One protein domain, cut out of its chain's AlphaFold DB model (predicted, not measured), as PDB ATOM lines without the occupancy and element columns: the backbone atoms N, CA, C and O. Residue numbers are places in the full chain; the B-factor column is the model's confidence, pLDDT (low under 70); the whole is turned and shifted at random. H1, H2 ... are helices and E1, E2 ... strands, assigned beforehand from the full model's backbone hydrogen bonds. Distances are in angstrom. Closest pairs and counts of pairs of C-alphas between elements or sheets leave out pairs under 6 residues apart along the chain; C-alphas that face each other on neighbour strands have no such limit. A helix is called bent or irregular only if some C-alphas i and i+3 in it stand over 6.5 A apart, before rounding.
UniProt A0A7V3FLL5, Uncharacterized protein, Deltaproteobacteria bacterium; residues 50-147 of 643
ATOM      1  N   SER A  50      -8.361 -29.936  27.536       76.12
ATOM      2  CA  SER A  50      -7.446 -29.096  28.309       76.12
ATOM      3  C   SER A  50      -7.733 -27.592  28.227       76.12
ATOM      4  O   SER A  50      -7.289 -26.852  29.099       76.12
ATOM      5  N   ALA A  51      -8.459 -27.110  27.213       80.88
ATOM      6  CA  ALA A  51      -8.725 -25.682  27.046       80.88
ATOM      7  C   ALA A  51      -9.733 -25.126  28.062       80.88
ATOM      8  O   ALA A  51      -9.646 -23.944  28.390       80.88
ATOM      9  N   LEU A  52     -10.636 -25.961  28.590       81.62
ATOM     10  CA  LEU A  52     -11.560 -25.602  29.673       81.62
ATOM     11  C   LEU A  52     -11.370 -26.478  30.920       81.62
ATOM     12  O   LEU A  52     -12.244 -26.535  31.776       81.62
ATOM     13  N   GLU A  53     -10.235 -27.162  31.068       82.56
ATOM     14  CA  GLU A  53      -9.967 -27.928  32.287       82.56
ATOM     15  C   GLU A  53      -9.802 -26.973  33.483       82.56
ATOM     16  O   GLU A  53      -9.013 -26.025  33.458       82.56
ATOM     17  N   THR A  54     -10.588 -27.199  34.531       75.25
ATOM     18  CA  THR A  54     -10.567 -26.416  35.774       75.25
ATOM     19  C   THR A  54     -10.157 -27.295  36.951       75.25
ATOM     20  O   THR A  54      -9.996 -28.506  36.815       75.25
ATOM     21  N   THR A  55      -9.940 -26.693  38.120       75.00
ATOM     22  CA  THR A  55      -9.573 -27.422  39.340       75.00
ATOM     23  C   THR A  55     -10.733 -27.391  40.329       75.00
ATOM     24  O   THR A  55     -11.212 -26.314  40.695       75.00
ATOM     25  N   GLY A  56     -11.178 -28.571  40.759       66.56
ATOM     26  CA  GLY A  56     -12.216 -28.760  41.765       66.56
ATOM     27  C   GLY A  56     -11.781 -28.303  43.160       66.56
ATOM     28  O   GLY A  56     -10.610 -28.023  43.421       66.56
ATOM     29  N   ALA A  57     -12.741 -28.229  44.085       64.88
ATOM     30  CA  ALA A  57     -12.497 -27.807  45.469       64.88
ATOM     31  C   ALA A  57     -11.571 -28.764  46.251       64.88
ATOM     32  O   ALA A  57     -10.970 -28.365  47.246       64.88
ATOM     33  N   ASP A  58     -11.452 -30.006  45.792       64.81
ATOM     34  CA  ASP A  58     -10.580 -31.066  46.302       64.81
ATOM     35  C   ASP A  58      -9.237 -31.164  45.550       64.81
ATOM     36  O   ASP A  58      -8.417 -32.031  45.852       64.81
ATOM     37  N   GLY A  59      -8.987 -30.266  44.590       64.81
ATOM     38  CA  GLY A  59      -7.774 -30.254  43.779       64.81
ATOM     39  C   GLY A  59      -7.810 -31.177  42.556       64.81
ATOM     40  O   GLY A  59      -6.803 -31.250  41.853       64.81
ATOM     41  N   SER A  60      -8.922 -31.868  42.273       72.19
ATOM     42  CA  SER A  60      -9.038 -32.717  41.083       72.19
ATOM     43  C   SER A  60      -9.208 -31.887  39.805       72.19
ATOM     44  O   SER A  60      -9.738 -30.776  39.834       72.19
ATOM     45  N   ALA A  61      -8.798 -32.431  38.657       73.12
ATOM     46  CA  ALA A  61      -9.162 -31.856  37.365       73.12
ATOM     47  C   ALA A  61     -10.678 -32.004  37.135       73.12
ATOM     48  O   ALA A  61     -11.246 -33.067  37.394       73.12
ATOM     49  N   VAL A  62     -11.326 -30.940  36.668       76.94
ATOM     50  CA  VAL A  62     -12.756 -30.872  36.349       76.94
ATOM     51  C   VAL A  62     -12.907 -30.443  34.895       76.94
ATOM     52  O   VAL A  62     -12.322 -29.449  34.463       76.94
ATOM     53  N   ASP A  63     -13.707 -31.188  34.139       80.69
ATOM     54  CA  ASP A  63     -13.980 -30.897  32.736       80.69
ATOM     55  C   ASP A  63     -14.935 -29.702  32.600       80.69
ATOM     56  O   ASP A  63     -16.124 -29.783  32.920       80.69
ATOM     57  N   GLY A  64     -14.412 -28.561  32.152       80.94
ATOM     58  CA  GLY A  64     -15.197 -27.336  32.046       80.94
ATOM     59  C   GLY A  64     -16.216 -27.326  30.914       80.94
ATOM     60  O   GLY A  64     -17.225 -26.638  31.051       80.94
ATOM     61  N   TYR A  65     -16.022 -28.101  29.840       81.69
ATOM     62  CA  TYR A  65     -17.056 -28.233  28.806       81.69
ATOM     63  C   TYR A  65     -18.276 -28.960  29.381       81.69
ATOM     64  O   TYR A  65     -19.404 -28.503  29.213       81.69
ATOM     65  N   GLN A  66     -18.050 -30.015  30.167       77.38
ATOM     66  CA  GLN A  66     -19.114 -30.751  30.851       77.38
ATOM     67  C   GLN A  66     -19.859 -29.858  31.853       77.38
ATOM     68  O   GLN A  66     -21.090 -29.880  31.914       77.38
ATOM     69  N   ALA A  67     -19.130 -29.041  32.620       79.50
ATOM     70  CA  ALA A  67     -19.726 -28.100  33.568       79.50
ATOM     71  C   ALA A  67     -20.586 -27.029  32.870       79.50
ATOM     72  O   ALA A  67     -21.676 -26.711  33.348       79.50
ATOM     73  N   LEU A  68     -20.118 -26.504  31.733       82.25
ATOM     74  CA  LEU A  68     -20.846 -25.522  30.931       82.25
ATOM     75  C   LEU A  68     -22.112 -26.122  30.305       82.25
ATOM     76  O   LEU A  68     -23.186 -25.541  30.449       82.25
ATOM     77  N   LEU A  69     -22.016 -27.301  29.690       77.75
ATOM     78  CA  LEU A  69     -23.160 -28.016  29.113       77.75
ATOM     79  C   LEU A  69     -24.216 -28.353  30.174       77.75
ATOM     80  O   LEU A  69     -25.399 -28.118  29.951       77.75
ATOM     81  N   THR A  70     -23.795 -28.782  31.368       71.81
ATOM     82  CA  THR A  70     -24.703 -29.045  32.502       71.81
ATOM     83  C   THR A  70     -25.416 -27.772  32.984       71.81
ATOM     84  O   THR A  70     -26.580 -27.809  33.389       71.81
ATOM     85  N   ALA A  71     -24.729 -26.624  32.973       77.06
ATOM     86  CA  ALA A  71     -25.322 -25.341  33.354       77.06
ATOM     87  C   ALA A  71     -26.329 -24.844  32.304       77.06
ATOM     88  O   ALA A  71     -27.407 -24.374  32.665       77.06
ATOM     89  N   LEU A  72     -25.999 -24.992  31.019       79.75
ATOM     90  CA  LEU A  72     -26.890 -24.666  29.906       79.75
ATOM     91  C   LEU A  72     -28.132 -25.559  29.909       79.75
ATOM     92  O   LEU A  72     -29.238 -25.045  29.783       79.75
ATOM     93  N   GLU A  73     -27.970 -26.866  30.127       71.69
ATOM     94  CA  GLU A  73     -29.081 -27.812  30.263       71.69
ATOM     95  C   GLU A  73     -30.023 -27.383  31.394       71.69
ATOM     96  O   GLU A  73     -31.229 -27.259  31.191       71.69
ATOM     97  N   ARG A  74     -29.477 -27.064  32.574       70.25
ATOM     98  CA  ARG A  74     -30.272 -26.583  33.712       70.25
ATOM     99  C   ARG A  74     -31.026 -25.290  33.394       70.25
ATOM    100  O   ARG A  74     -32.193 -25.174  33.760       70.25
ATOM    101  N   SER A  75     -30.373 -24.334  32.731       74.19
ATOM    102  CA  SER A  75     -30.991 -23.056  32.356       74.19
ATOM    103  C   SER A  75     -32.111 -23.252  31.329       74.19
ATOM    104  O   SER A  75     -33.229 -22.768  31.516       74.19
ATOM    105  N   ALA A  76     -31.857 -24.057  30.295       69.94
ATOM    106  CA  ALA A  76     -32.831 -24.380  29.259       69.94
ATOM    107  C   ALA A  76     -34.051 -25.137  29.823       69.94
ATOM    108  O   ALA A  76     -35.189 -24.805  29.490       69.94
ATOM    109  N   LEU A  77     -33.843 -26.082  30.750       59.75
ATOM    110  CA  LEU A  77     -34.928 -26.783  31.454       59.75
ATOM    111  C   LEU A  77     -35.709 -25.869  32.418       59.75
ATOM    112  O   LEU A  77     -36.891 -26.101  32.665       59.75
ATOM    113  N   GLY A  78     -35.081 -24.812  32.945       63.19
ATOM    114  CA  GLY A  78     -35.724 -23.802  33.794       63.19
ATOM    115  C   GLY A  78     -36.614 -22.806  33.037       63.19
ATOM    116  O   GLY A  78     -37.471 -22.163  33.646       63.19
ATOM    117  N   SER A  79     -36.455 -22.693  31.714       62.44
ATOM    118  CA  SER A  79     -37.252 -21.819  30.840       62.44
ATOM    119  C   SER A  79     -37.672 -22.542  29.542       62.44
ATOM    120  O   SER A  79     -37.352 -22.087  28.443       62.44
ATOM    121  N   PRO A  80     -38.472 -23.624  29.633       53.19
ATOM    122  CA  PRO A  80     -38.682 -24.595  28.545       53.19
ATOM    123  C   PRO A  80     -39.375 -24.037  27.291       53.19
ATOM    124  O   PRO A  80     -39.364 -24.667  26.237       53.19
ATOM    125  N   SER A  81     -39.976 -22.849  27.401       48.56
ATOM    126  CA  SER A  81     -40.738 -22.194  26.331       48.56
ATOM    127  C   SER A  81     -39.903 -21.323  25.379       48.56
ATOM    128  O   SER A  81     -40.472 -20.761  24.439       48.56
ATOM    129  N   ARG A  82     -38.591 -21.151  25.615       63.12
ATOM    130  CA  ARG A  82     -37.708 -20.331  24.763       63.12
ATOM    131  C   ARG A  82     -36.279 -20.890  24.731       63.12
ATOM    132  O   ARG A  82     -35.762 -21.198  25.801       63.12
ATOM    133  N   PRO A  83     -35.626 -20.967  23.556       68.88
ATOM    134  CA  PRO A  83     -34.191 -21.240  23.488       68.88
ATOM    135  C   PRO A  83     -33.402 -20.125  24.197       68.88
ATOM    136  O   PRO A  83     -33.882 -18.992  24.338       68.88
ATOM    137  N   LEU A  84     -32.209 -20.456  24.699       80.75
ATOM    138  CA  LEU A  84     -31.376 -19.514  25.441       80.75
ATOM    139  C   LEU A  84     -30.782 -18.506  24.461       80.75
ATOM    140  O   LEU A  84     -30.087 -18.883  23.528       80.75
ATOM    141  N   SER A  85     -31.028 -17.213  24.659       84.00
ATOM    142  CA  SER A  85     -30.453 -16.194  23.773       84.00
ATOM    143  C   SER A  85     -28.926 -16.213  23.860       84.00
ATOM    144  O   SER A  85     -28.372 -15.979  24.939       84.00
ATOM    145  N   LEU A  86     -28.251 -16.415  22.724       85.06
ATOM    146  CA  LEU A  86     -26.790 -16.414  22.665       85.06
ATOM    147  C   LEU A  86     -26.237 -15.063  23.144       85.06
ATOM    148  O   LEU A  86     -25.352 -15.016  23.994       85.06
ATOM    149  N   ASP A  87     -26.843 -13.953  22.709       85.44
ATOM    150  CA  ASP A  87     -26.488 -12.601  23.168       85.44
ATOM    151  C   ASP A  87     -26.619 -12.435  24.693       85.44
ATOM    152  O   ASP A  87     -25.800 -11.763  25.328       85.44
ATOM    153  N   ALA A  88     -27.637 -13.049  25.306       84.25
ATOM    154  CA  ALA A  88     -27.819 -13.010  26.753       84.25
ATOM    155  C   ALA A  88     -26.764 -13.846  27.492       84.25
ATOM    156  O   ALA A  88     -26.257 -13.387  28.520       84.25
ATOM    157  N   LEU A  89     -26.402 -15.018  26.964       87.31
ATOM    158  CA  LEU A  89     -25.353 -15.881  27.511       87.31
ATOM    159  C   LEU A  89     -23.978 -15.199  27.439       87.31
ATOM    160  O   LEU A  89     -23.299 -15.082  28.461       87.31
ATOM    161  N   LEU A  90     -23.616 -14.654  26.272       87.25
ATOM    162  CA  LEU A  90     -22.350 -13.944  26.048       87.25
ATOM    163  C   LEU A  90     -22.237 -12.674  26.908       87.25
ATOM    164  O   LEU A  90     -21.177 -12.360  27.439       87.25
ATOM    165  N   LYS A  91     -23.344 -11.950  27.129       86.19
ATOM    166  CA  LYS A  91     -23.361 -10.759  28.004       86.19
ATOM    167  C   LYS A  91     -23.506 -11.086  29.494       86.19
ATOM    168  O   LYS A  91     -23.630 -10.155  30.295       86.19
ATOM    169  N   GLY A  92     -23.540 -12.367  29.879       81.94
ATOM    170  CA  GLY A  92     -23.717 -12.805  31.269       81.94
ATOM    171  C   GLY A  92     -25.046 -12.363  31.893       81.94
ATOM    172  O   GLY A  92     -25.120 -12.112  33.097       81.94
ATOM    173  N   LYS A  93     -26.078 -12.196  31.061       81.44
ATOM    174  CA  LYS A  93     -27.432 -11.783  31.455       81.44
ATOM    175  C   LYS A  93     -28.358 -12.966  31.725       81.44
ATOM    176  O   LYS A  93     -29.465 -12.744  32.213       81.44
ATOM    177  N   ASP A  94     -27.917 -14.184  31.422       81.88
ATOM    178  CA  ASP A  94     -28.631 -15.394  31.805       81.88
ATOM    179  C   ASP A  94     -28.609 -15.564  33.341       81.88
ATOM    180  O   ASP A  94     -27.570 -15.343  33.981       81.88
ATOM    181  N   PRO A  95     -29.753 -15.880  33.973       70.25
ATOM    182  CA  PRO A  95     -29.838 -15.984  35.425       70.25
ATOM    183  C   PRO A  95     -29.040 -17.168  35.988       70.25
ATOM    184  O   PRO A  95     -28.522 -17.055  37.101       70.25
ATOM    185  N   GLU A  96     -28.903 -18.251  35.219       71.50
ATOM    186  CA  GLU A  96     -28.321 -19.525  35.654       71.50
ATOM    187  C   GLU A  96     -26.913 -19.749  35.077       71.50
ATOM    188  O   GLU A  96     -26.054 -20.337  35.738       71.50
ATOM    189  N   VAL A  97     -26.628 -19.232  33.876       82.31
ATOM    190  CA  VAL A  97     -25.329 -19.377  33.205       82.31
ATOM    191  C   VAL A  97     -24.540 -18.073  33.250       82.31
ATOM    192  O   VAL A  97     -24.769 -17.130  32.497       82.31
ATOM    193  N   LYS A  98     -23.527 -18.037  34.120       85.12
ATOM    194  CA  LYS A  98     -22.558 -16.936  34.197       85.12
ATOM    195  C   LYS A  98     -21.154 -17.466  33.956       85.12
ATOM    196  O   LYS A  98     -20.546 -18.030  34.864       85.12
ATOM    197  N   LEU A  99     -20.610 -17.230  32.761       83.19
ATOM    198  CA  LEU A  99     -19.280 -17.725  32.372       83.19
ATOM    199  C   LEU A  99     -18.182 -17.290  33.349       83.19
ATOM    200  O   LEU A  99     -17.379 -18.112  33.772       83.19
ATOM    201  N   ALA A 100     -18.220 -16.038  33.809       80.50
ATOM    202  CA  ALA A 100     -17.280 -15.508  34.803       80.50
ATOM    203  C   ALA A 100     -17.396 -16.163  36.198       80.50
ATOM    204  O   ALA A 100     -16.523 -15.982  37.044       80.50
ATOM    205  N   SER A 101     -18.488 -16.886  36.471       80.12
ATOM    206  CA  SER A 101     -18.658 -17.679  37.698       80.12
ATOM    207  C   SER A 101     -18.169 -19.118  37.529       80.12
ATOM    208  O   SER A 101     -17.739 -19.727  38.507       80.12
ATOM    209  N   LEU A 102     -18.213 -19.650  36.304       75.88
ATOM    210  CA  LEU A 102     -17.745 -20.996  35.960       75.88
ATOM    211  C   LEU A 102     -16.230 -21.034  35.709       75.88
ATOM    212  O   LEU A 102     -15.561 -21.981  36.115       75.88
ATOM    213  N   PHE A 103     -15.677 -19.981  35.104       85.44
ATOM    214  CA  PHE A 103     -14.273 -19.895  34.714       85.44
ATOM    215  C   PHE A 103     -13.621 -18.645  35.304       85.44
ATOM    216  O   PHE A 103     -14.091 -17.525  35.107       85.44
ATOM    217  N   LYS A 104     -12.519 -18.837  36.039       77.56
ATOM    218  CA  LYS A 104     -11.770 -17.743  36.683       77.56
ATOM    219  C   LYS A 104     -10.723 -17.109  35.760       77.56
ATOM    220  O   LYS A 104     -10.325 -15.972  36.000       77.56
ATOM    221  N   ASP A 105     -10.261 -17.834  34.740       82.00
ATOM    222  CA  ASP A 105      -9.310 -17.338  33.740       82.00
ATOM    223  C   ASP A 105     -10.064 -16.696  32.565       82.00
ATOM    224  O   ASP A 105     -10.904 -17.330  31.928       82.00
ATOM    225  N   SER A 106      -9.720 -15.450  32.234       81.56
ATOM    226  CA  SER A 106     -10.280 -14.725  31.088       81.56
ATOM    227  C   SER A 106     -10.105 -15.455  29.751       81.56
ATOM    228  O   SER A 106     -10.940 -15.305  28.866       81.56
ATOM    229  N   ARG A 107      -9.049 -16.265  29.593       83.12
ATOM    230  CA  ARG A 107      -8.831 -17.073  28.381       83.12
ATOM    231  C   ARG A 107      -9.793 -18.255  28.300       83.12
ATOM    232  O   ARG A 107     -10.222 -18.612  27.211       83.12
ATOM    233  N   GLN A 108     -10.152 -18.836  29.445       83.81
ATOM    234  CA  GLN A 108     -11.169 -19.886  29.520       83.81
ATOM    235  C   GLN A 108     -12.566 -19.308  29.277       83.81
ATOM    236  O   GLN A 108     -13.361 -19.929  28.586       83.81
ATOM    237  N   VAL A 109     -12.844 -18.092  29.762       85.94
ATOM    238  CA  VAL A 109     -14.094 -17.380  29.446       85.94
ATOM    239  C   VAL A 109     -14.225 -17.151  27.941       85.94
ATOM    240  O   VAL A 109     -15.219 -17.571  27.364       85.94
ATOM    241  N   GLN A 110     -13.197 -16.598  27.289       85.00
ATOM    242  CA  GLN A 110     -13.195 -16.407  25.833       85.00
ATOM    243  C   GLN A 110     -13.391 -17.735  25.084       85.00
ATOM    244  O   GLN A 110     -14.110 -17.806  24.091       85.00
ATOM    245  N   LYS A 111     -12.789 -18.821  25.581       85.81
ATOM    246  CA  LYS A 111     -12.946 -20.134  24.959       85.81
ATOM    247  C   LYS A 111     -14.344 -20.732  25.144       85.81
ATOM    248  O   LYS A 111     -14.837 -21.418  24.252       85.81
ATOM    249  N   ALA A 112     -14.979 -20.467  26.280       86.19
ATOM    250  CA  ALA A 112     -16.368 -20.824  26.527       86.19
ATOM    251  C   ALA A 112     -17.331 -20.014  25.642       86.19
ATOM    252  O   ALA A 112     -18.312 -20.572  25.169       86.19
ATOM    253  N   GLU A 113     -17.036 -18.739  25.366       88.12
ATOM    254  CA  GLU A 113     -17.793 -17.909  24.415       88.12
ATOM    255  C   GLU A 113     -17.717 -18.478  22.989       88.12
ATOM    256  O   GLU A 113     -18.755 -18.731  22.385       88.12
ATOM    257  N   GLU A 114     -16.514 -18.800  22.496       86.31
ATOM    258  CA  GLU A 114     -16.325 -19.470  21.193       86.31
ATOM    259  C   GLU A 114     -17.082 -20.807  21.110       86.31
ATOM    260  O   GLU A 114     -17.556 -21.213  20.050       86.31
ATOM    261  N   PHE A 115     -17.180 -21.520  22.234       86.50
ATOM    262  CA  PHE A 115     -17.907 -22.781  22.316       86.50
ATOM    263  C   PHE A 115     -19.430 -22.582  22.314       86.50
ATOM    264  O   PHE A 115     -20.137 -23.363  21.687       86.50
ATOM    265  N   LEU A 116     -19.950 -21.527  22.950       87.00
ATOM    266  CA  LEU A 116     -21.371 -21.159  22.868       87.00
ATOM    267  C   LEU A 116     -21.776 -20.741  21.452       87.00
ATOM    268  O   LEU A 116     -22.837 -21.134  20.978       87.00
ATOM    269  N   GLU A 117     -20.924 -19.976  20.771       83.50
ATOM    270  CA  GLU A 117     -21.131 -19.616  19.366       83.50
ATOM    271  C   GLU A 117     -21.118 -20.858  18.471       83.50
ATOM    272  O   GLU A 117     -21.932 -20.960  17.560       83.50
ATOM    273  N   HIS A 118     -20.243 -21.830  18.750       81.50
ATOM    274  CA  HIS A 118     -20.244 -23.120  18.061       81.50
ATOM    275  C   HIS A 118     -21.539 -23.906  18.305       81.50
ATOM    276  O   HIS A 118     -22.139 -24.395  17.348       81.50
ATOM    277  N   LEU A 119     -21.989 -23.987  19.561       77.50
ATOM    278  CA  LEU A 119     -23.230 -24.661  19.942       77.50
ATOM    279  C   LEU A 119     -24.432 -24.123  19.159       77.50
ATOM    280  O   LEU A 119     -25.172 -24.908  18.577       77.50
ATOM    281  N   ALA A 120     -24.564 -22.799  19.070       77.38
ATOM    282  CA  ALA A 120     -25.644 -22.115  18.353       77.38
ATOM    283  C   ALA A 120     -25.667 -22.372  16.829       77.38
ATOM    284  O   ALA A 120     -26.542 -21.888  16.118       77.38
ATOM    285  N   THR A 121     -24.692 -23.098  16.270       66.06
ATOM    286  CA  THR A 121     -24.696 -23.454  14.841       66.06
ATOM    287  C   THR A 121     -25.346 -24.804  14.538       66.06
ATOM    288  O   THR A 121     -25.577 -25.099  13.363       66.06
ATOM    289  N   HIS A 122     -25.653 -25.624  15.549       62.00
ATOM    290  CA  HIS A 122     -26.058 -27.023  15.341       62.00
ATOM    291  C   HIS A 122     -27.520 -27.208  14.909       62.00
ATOM    292  O   HIS A 122     -27.826 -28.207  14.248       62.00
ATOM    293  N   ASP A 123     -28.409 -26.263  15.213       57.06
ATOM    294  CA  ASP A 123     -29.815 -26.247  14.780       57.06
ATOM    295  C   ASP A 123     -30.126 -25.220  13.667       57.06
ATOM    296  O   ASP A 123     -31.293 -24.971  13.348       57.06
ATOM    297  N   GLU A 124     -29.079 -24.673  13.034       49.06
ATOM    298  CA  GLU A 124     -29.130 -23.690  11.941       49.06
ATOM    299  C   GLU A 124     -29.650 -22.285  12.336       49.06
ATOM    300  O   GLU A 124     -29.923 -21.463  11.449       49.06
ATOM    301  N   LYS A 125     -29.738 -21.954  13.638       58.72
ATOM    302  CA  LYS A 125     -30.055 -20.602  14.133       58.72
ATOM    303  C   LYS A 125     -28.930 -20.004  14.991       58.72
ATOM    304  O   LYS A 125     -28.908 -20.182  16.199       58.72
ATOM    305  N   PRO A 126     -28.076 -19.137  14.424       67.38
ATOM    306  CA  PRO A 126     -26.879 -18.647  15.114       67.38
ATOM    307  C   PRO A 126     -27.143 -17.694  16.295       67.38
ATOM    308  O   PRO A 126     -26.190 -17.217  16.903       67.38
ATOM    309  N   ASP A 127     -28.401 -17.364  16.600       76.44
ATOM    310  CA  ASP A 127     -28.768 -16.328  17.575       76.44
ATOM    311  C   ASP A 127     -29.216 -16.898  18.938       76.44
ATOM    312  O   ASP A 127     -29.379 -16.143  19.910       76.44
ATOM    313  N   ASP A 128     -29.424 -18.213  19.038       77.44
ATOM    314  CA  ASP A 128     -29.840 -18.890  20.262       77.44
ATOM    315  C   ASP A 128     -29.166 -20.262  20.449       77.44
ATOM    316  O   ASP A 128     -28.530 -20.798  19.554       77.44
ATOM    317  N   VAL A 129     -29.200 -20.763  21.686       76.81
ATOM    318  CA  VAL A 129     -28.722 -22.094  22.075       76.81
ATOM    319  C   VAL A 129     -29.930 -22.871  22.573       76.81
ATOM    320  O   VAL A 129     -30.508 -22.574  23.627       76.81
ATOM    321  N   SER A 130     -30.338 -23.860  21.796       70.12
ATOM    322  CA  SER A 130     -31.439 -24.752  22.114       70.12
ATOM    323  C   SER A 130     -30.981 -25.919  22.996       70.12
ATOM    324  O   SER A 130     -29.801 -26.265  23.093       70.12
ATOM    325  N   LEU A 131     -31.947 -26.595  23.623       67.25
ATOM    326  CA  LEU A 131     -31.687 -27.851  24.330       67.25
ATOM    327  C   LEU A 131     -31.139 -28.936  23.375       67.25
ATOM    328  O   LEU A 131     -30.396 -29.817  23.798       67.25
ATOM    329  N   TYR A 132     -31.463 -28.848  22.080       60.91
ATOM    330  CA  TYR A 132     -30.940 -29.741  21.048       60.91
ATOM    331  C   TYR A 132     -29.432 -29.545  20.829       60.91
ATOM    332  O   TYR A 132     -28.700 -30.537  20.803       60.91
ATOM    333  N   ASP A 133     -28.960 -28.299  20.752       69.62
ATOM    334  CA  ASP A 133     -27.538 -27.975  20.563       69.62
ATOM    335  C   ASP A 133     -26.683 -28.510  21.714       69.62
ATOM    336  O   ASP A 133     -25.634 -29.125  21.505       69.62
ATOM    337  N   ILE A 134     -27.192 -28.352  22.940       70.94
ATOM    338  CA  ILE A 134     -26.555 -28.824  24.173       70.94
ATOM    339  C   ILE A 134     -26.397 -30.350  24.140       70.94
ATOM    340  O   ILE A 134     -25.303 -30.870  24.374       70.94
ATOM    341  N   TYR A 135     -27.456 -31.093  23.806       64.31
ATOM    342  CA  TYR A 135     -27.384 -32.556  23.748       64.31
ATOM    343  C   TYR A 135     -26.519 -33.074  22.589       64.31
ATOM    344  O   TYR A 135     -25.818 -34.077  22.759       64.31
ATOM    345  N   PHE A 136     -26.541 -32.412  21.425       61.38
ATOM    346  CA  PHE A 136     -25.704 -32.778  20.278       61.38
ATOM    347  C   PHE A 136     -24.218 -32.714  20.634       61.38
ATOM    348  O   PHE A 136     -23.487 -33.695  20.454       61.38
ATOM    349  N   GLU A 137     -23.790 -31.585  21.190       70.06
ATOM    350  CA  GLU A 137     -22.389 -31.352  21.513       70.06
ATOM    351  C   GLU A 137     -21.930 -32.219  22.684       70.06
ATOM    352  O   GLU A 137     -20.839 -32.783  22.650       70.06
ATOM    353  N   THR A 138     -22.792 -32.443  23.680       64.44
ATOM    354  CA  THR A 138     -22.455 -33.335  24.798       64.44
ATOM    355  C   THR A 138     -22.136 -34.751  24.311       64.44
ATOM    356  O   THR A 138     -21.135 -35.347  24.708       64.44
ATOM    357  N   LYS A 139     -22.921 -35.282  23.369       55.06
ATOM    358  CA  LYS A 139     -22.628 -36.576  22.744       55.06
ATOM    359  C   LYS A 139     -21.348 -36.538  21.903       55.06
ATOM    360  O   LYS A 139     -20.593 -37.510  21.901       55.06
ATOM    361  N   HIS A 140     -21.119 -35.455  21.159       61.44
ATOM    362  CA  HIS A 140     -19.927 -35.300  20.327       61.44
ATOM    363  C   HIS A 140     -18.638 -35.355  21.159       61.44
ATOM    364  O   HIS A 140     -17.696 -36.049  20.776       61.44
ATOM    365  N   LEU A 141     -18.627 -34.683  22.313       61.16
ATOM    366  CA  LEU A 141     -17.462 -34.582  23.191       61.16
ATOM    367  C   LEU A 141     -17.244 -35.828  24.068       61.16
ATOM    368  O   LEU A 141     -16.096 -36.200  24.310       61.16
ATOM    369  N   TYR A 142     -18.318 -36.470  24.546       57.44
ATOM    370  CA  TYR A 142     -18.230 -37.484  25.613       57.44
ATOM    371  C   TYR A 142     -18.655 -38.896  25.214       57.44
ATOM    372  O   TYR A 142     -18.417 -39.842  25.967       57.44
ATOM    373  N   GLY A 143     -19.241 -39.077  24.029       50.16
ATOM    374  CA  GLY A 143     -19.687 -40.391  23.570       50.16
ATOM    375  C   GLY A 143     -20.605 -41.087  24.584       50.16
ATOM    376  O   GLY A 143     -21.530 -40.474  25.108       50.16
ATOM    377  N   ASP A 144     -20.338 -42.368  24.859       44.16
ATOM    378  CA  ASP A 144     -21.142 -43.222  25.748       44.16
ATOM    379  C   ASP A 144     -20.755 -43.103  27.247       44.16
ATOM    380  O   ASP A 144     -21.311 -43.813  28.085       44.16
ATOM    381  N   GLU A 145     -19.796 -42.237  27.618       43.38
ATOM    382  CA  GLU A 145     -19.316 -42.090  29.010       43.38
ATOM    383  C   GLU A 145     -20.294 -41.318  29.915       43.38
ATOM    384  O   GLU A 145     -20.157 -41.319  31.140       43.38
ATOM    385  N   TRP A 146     -21.334 -40.713  29.335       40.25
ATOM    386  CA  TRP A 146     -22.382 -39.984  30.049       40.25
ATOM    387  C   TRP A 146     -23.520 -40.913  30.523       40.25
ATOM    388  O   TRP A 146     -24.699 -40.651  30.336       40.25
ATOM    389  N   GLY A 147     -23.129 -42.027  31.150       38.47
ATOM    390  CA  GLY A 147     -23.789 -42.678  32.291       38.47
ATOM    391  C   GLY A 147     -25.253 -43.134  32.240       38.47
ATOM    392  O   GLY A 147     -25.685 -43.714  33.234       38.47
TER     393      GLY A 147
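Overview. This is residues 50 to 147 of the 643 residues of an uncharacterized protein of Deltaproteobacteria bacterium (UniProt A0A7V3FLL5). Helix H1 runs through the middle of a small helical body, with H5 slanting across one side of it and H4, joined by the short helices H2 and H3, on another side. A small hairpin of strands E1 and E2 stands at the end where H1 begins. The printed part has 98 residues, mostly helix by class, in the order E1, E2, H1, H2, H3, H4, H5; the sheet E1 - E2 is antiparallel. Residues 84 to 85 pair antiparallel with residues 128 to 129, outside the named strands. The whole is compact, with a radius of gyration of the C-alphas of 12.9 A and spans of 38 by 31 by 22 A.

Arrangement. E1, residues 53 to 55, and E2, residues 61 to 63, form an antiparallel hairpin at 135 degrees; N 54 and O 62 are 2.8 A apart, within hydrogen-bond range. H1, residues 64 to 78, touches H5, residues 131 to 145, at a steep tilt of 40 degrees, opposite ways; their closest C-alphas, of Leu 69 and Ile 134, are 6.0 A apart. H2, residues 86 to 90, is apart from H1. With its residues 64 to 68 alone, H1 only just touches H3, residues 99 to 102, with 3 pairs of C-alphas within 8 A; the closest are those of Leu 68 and Leu 102, 7.4 A. The hub is H4, residues 106 to 119, touching three helices. Its closest C-alphas to H2 are Glu 113 and Leu 90, 6.3 A, and to H3 Val 109 and Leu 99, 6.0 A. H4 and H5 only just touch, with 3 pairs within 8 A, the closest being Leu 119 and Asp 133, 5.5 A; at 72 degrees they are only just about perpendicular. H1 and H4 are close but not clearly touching, with the C-alphas of Tyr 65 and Ala 112 at 7.8 A. Every O i to N i+4 pair is within hydrogen-bond range in H1, H2 and H4, and 9 of 11 in H5; H3 is too short for such a pair.

Along the chain. E1 begins at C-alpha 53, (-9.967, -27.928, 32.287). H1 is 20.9 A long, H4 19.8 A and H5 19.4 A. H5 is irregular, with C-alphas 141 and 144 9.7 A apart, and ends at C-alpha 145, (-19.316, -42.090, 29.010).

Size, cuts and confidence. The C-alphas farthest apart, of Asp 58 and Glu 124, are 39.7 A apart. The printed part has no cut. The link from H4 to H5, 11 residues, is long. The mean pLDDT of the printed part is 72.9; 33 residues are under 70, among them 76 to 83 and 138 to 147.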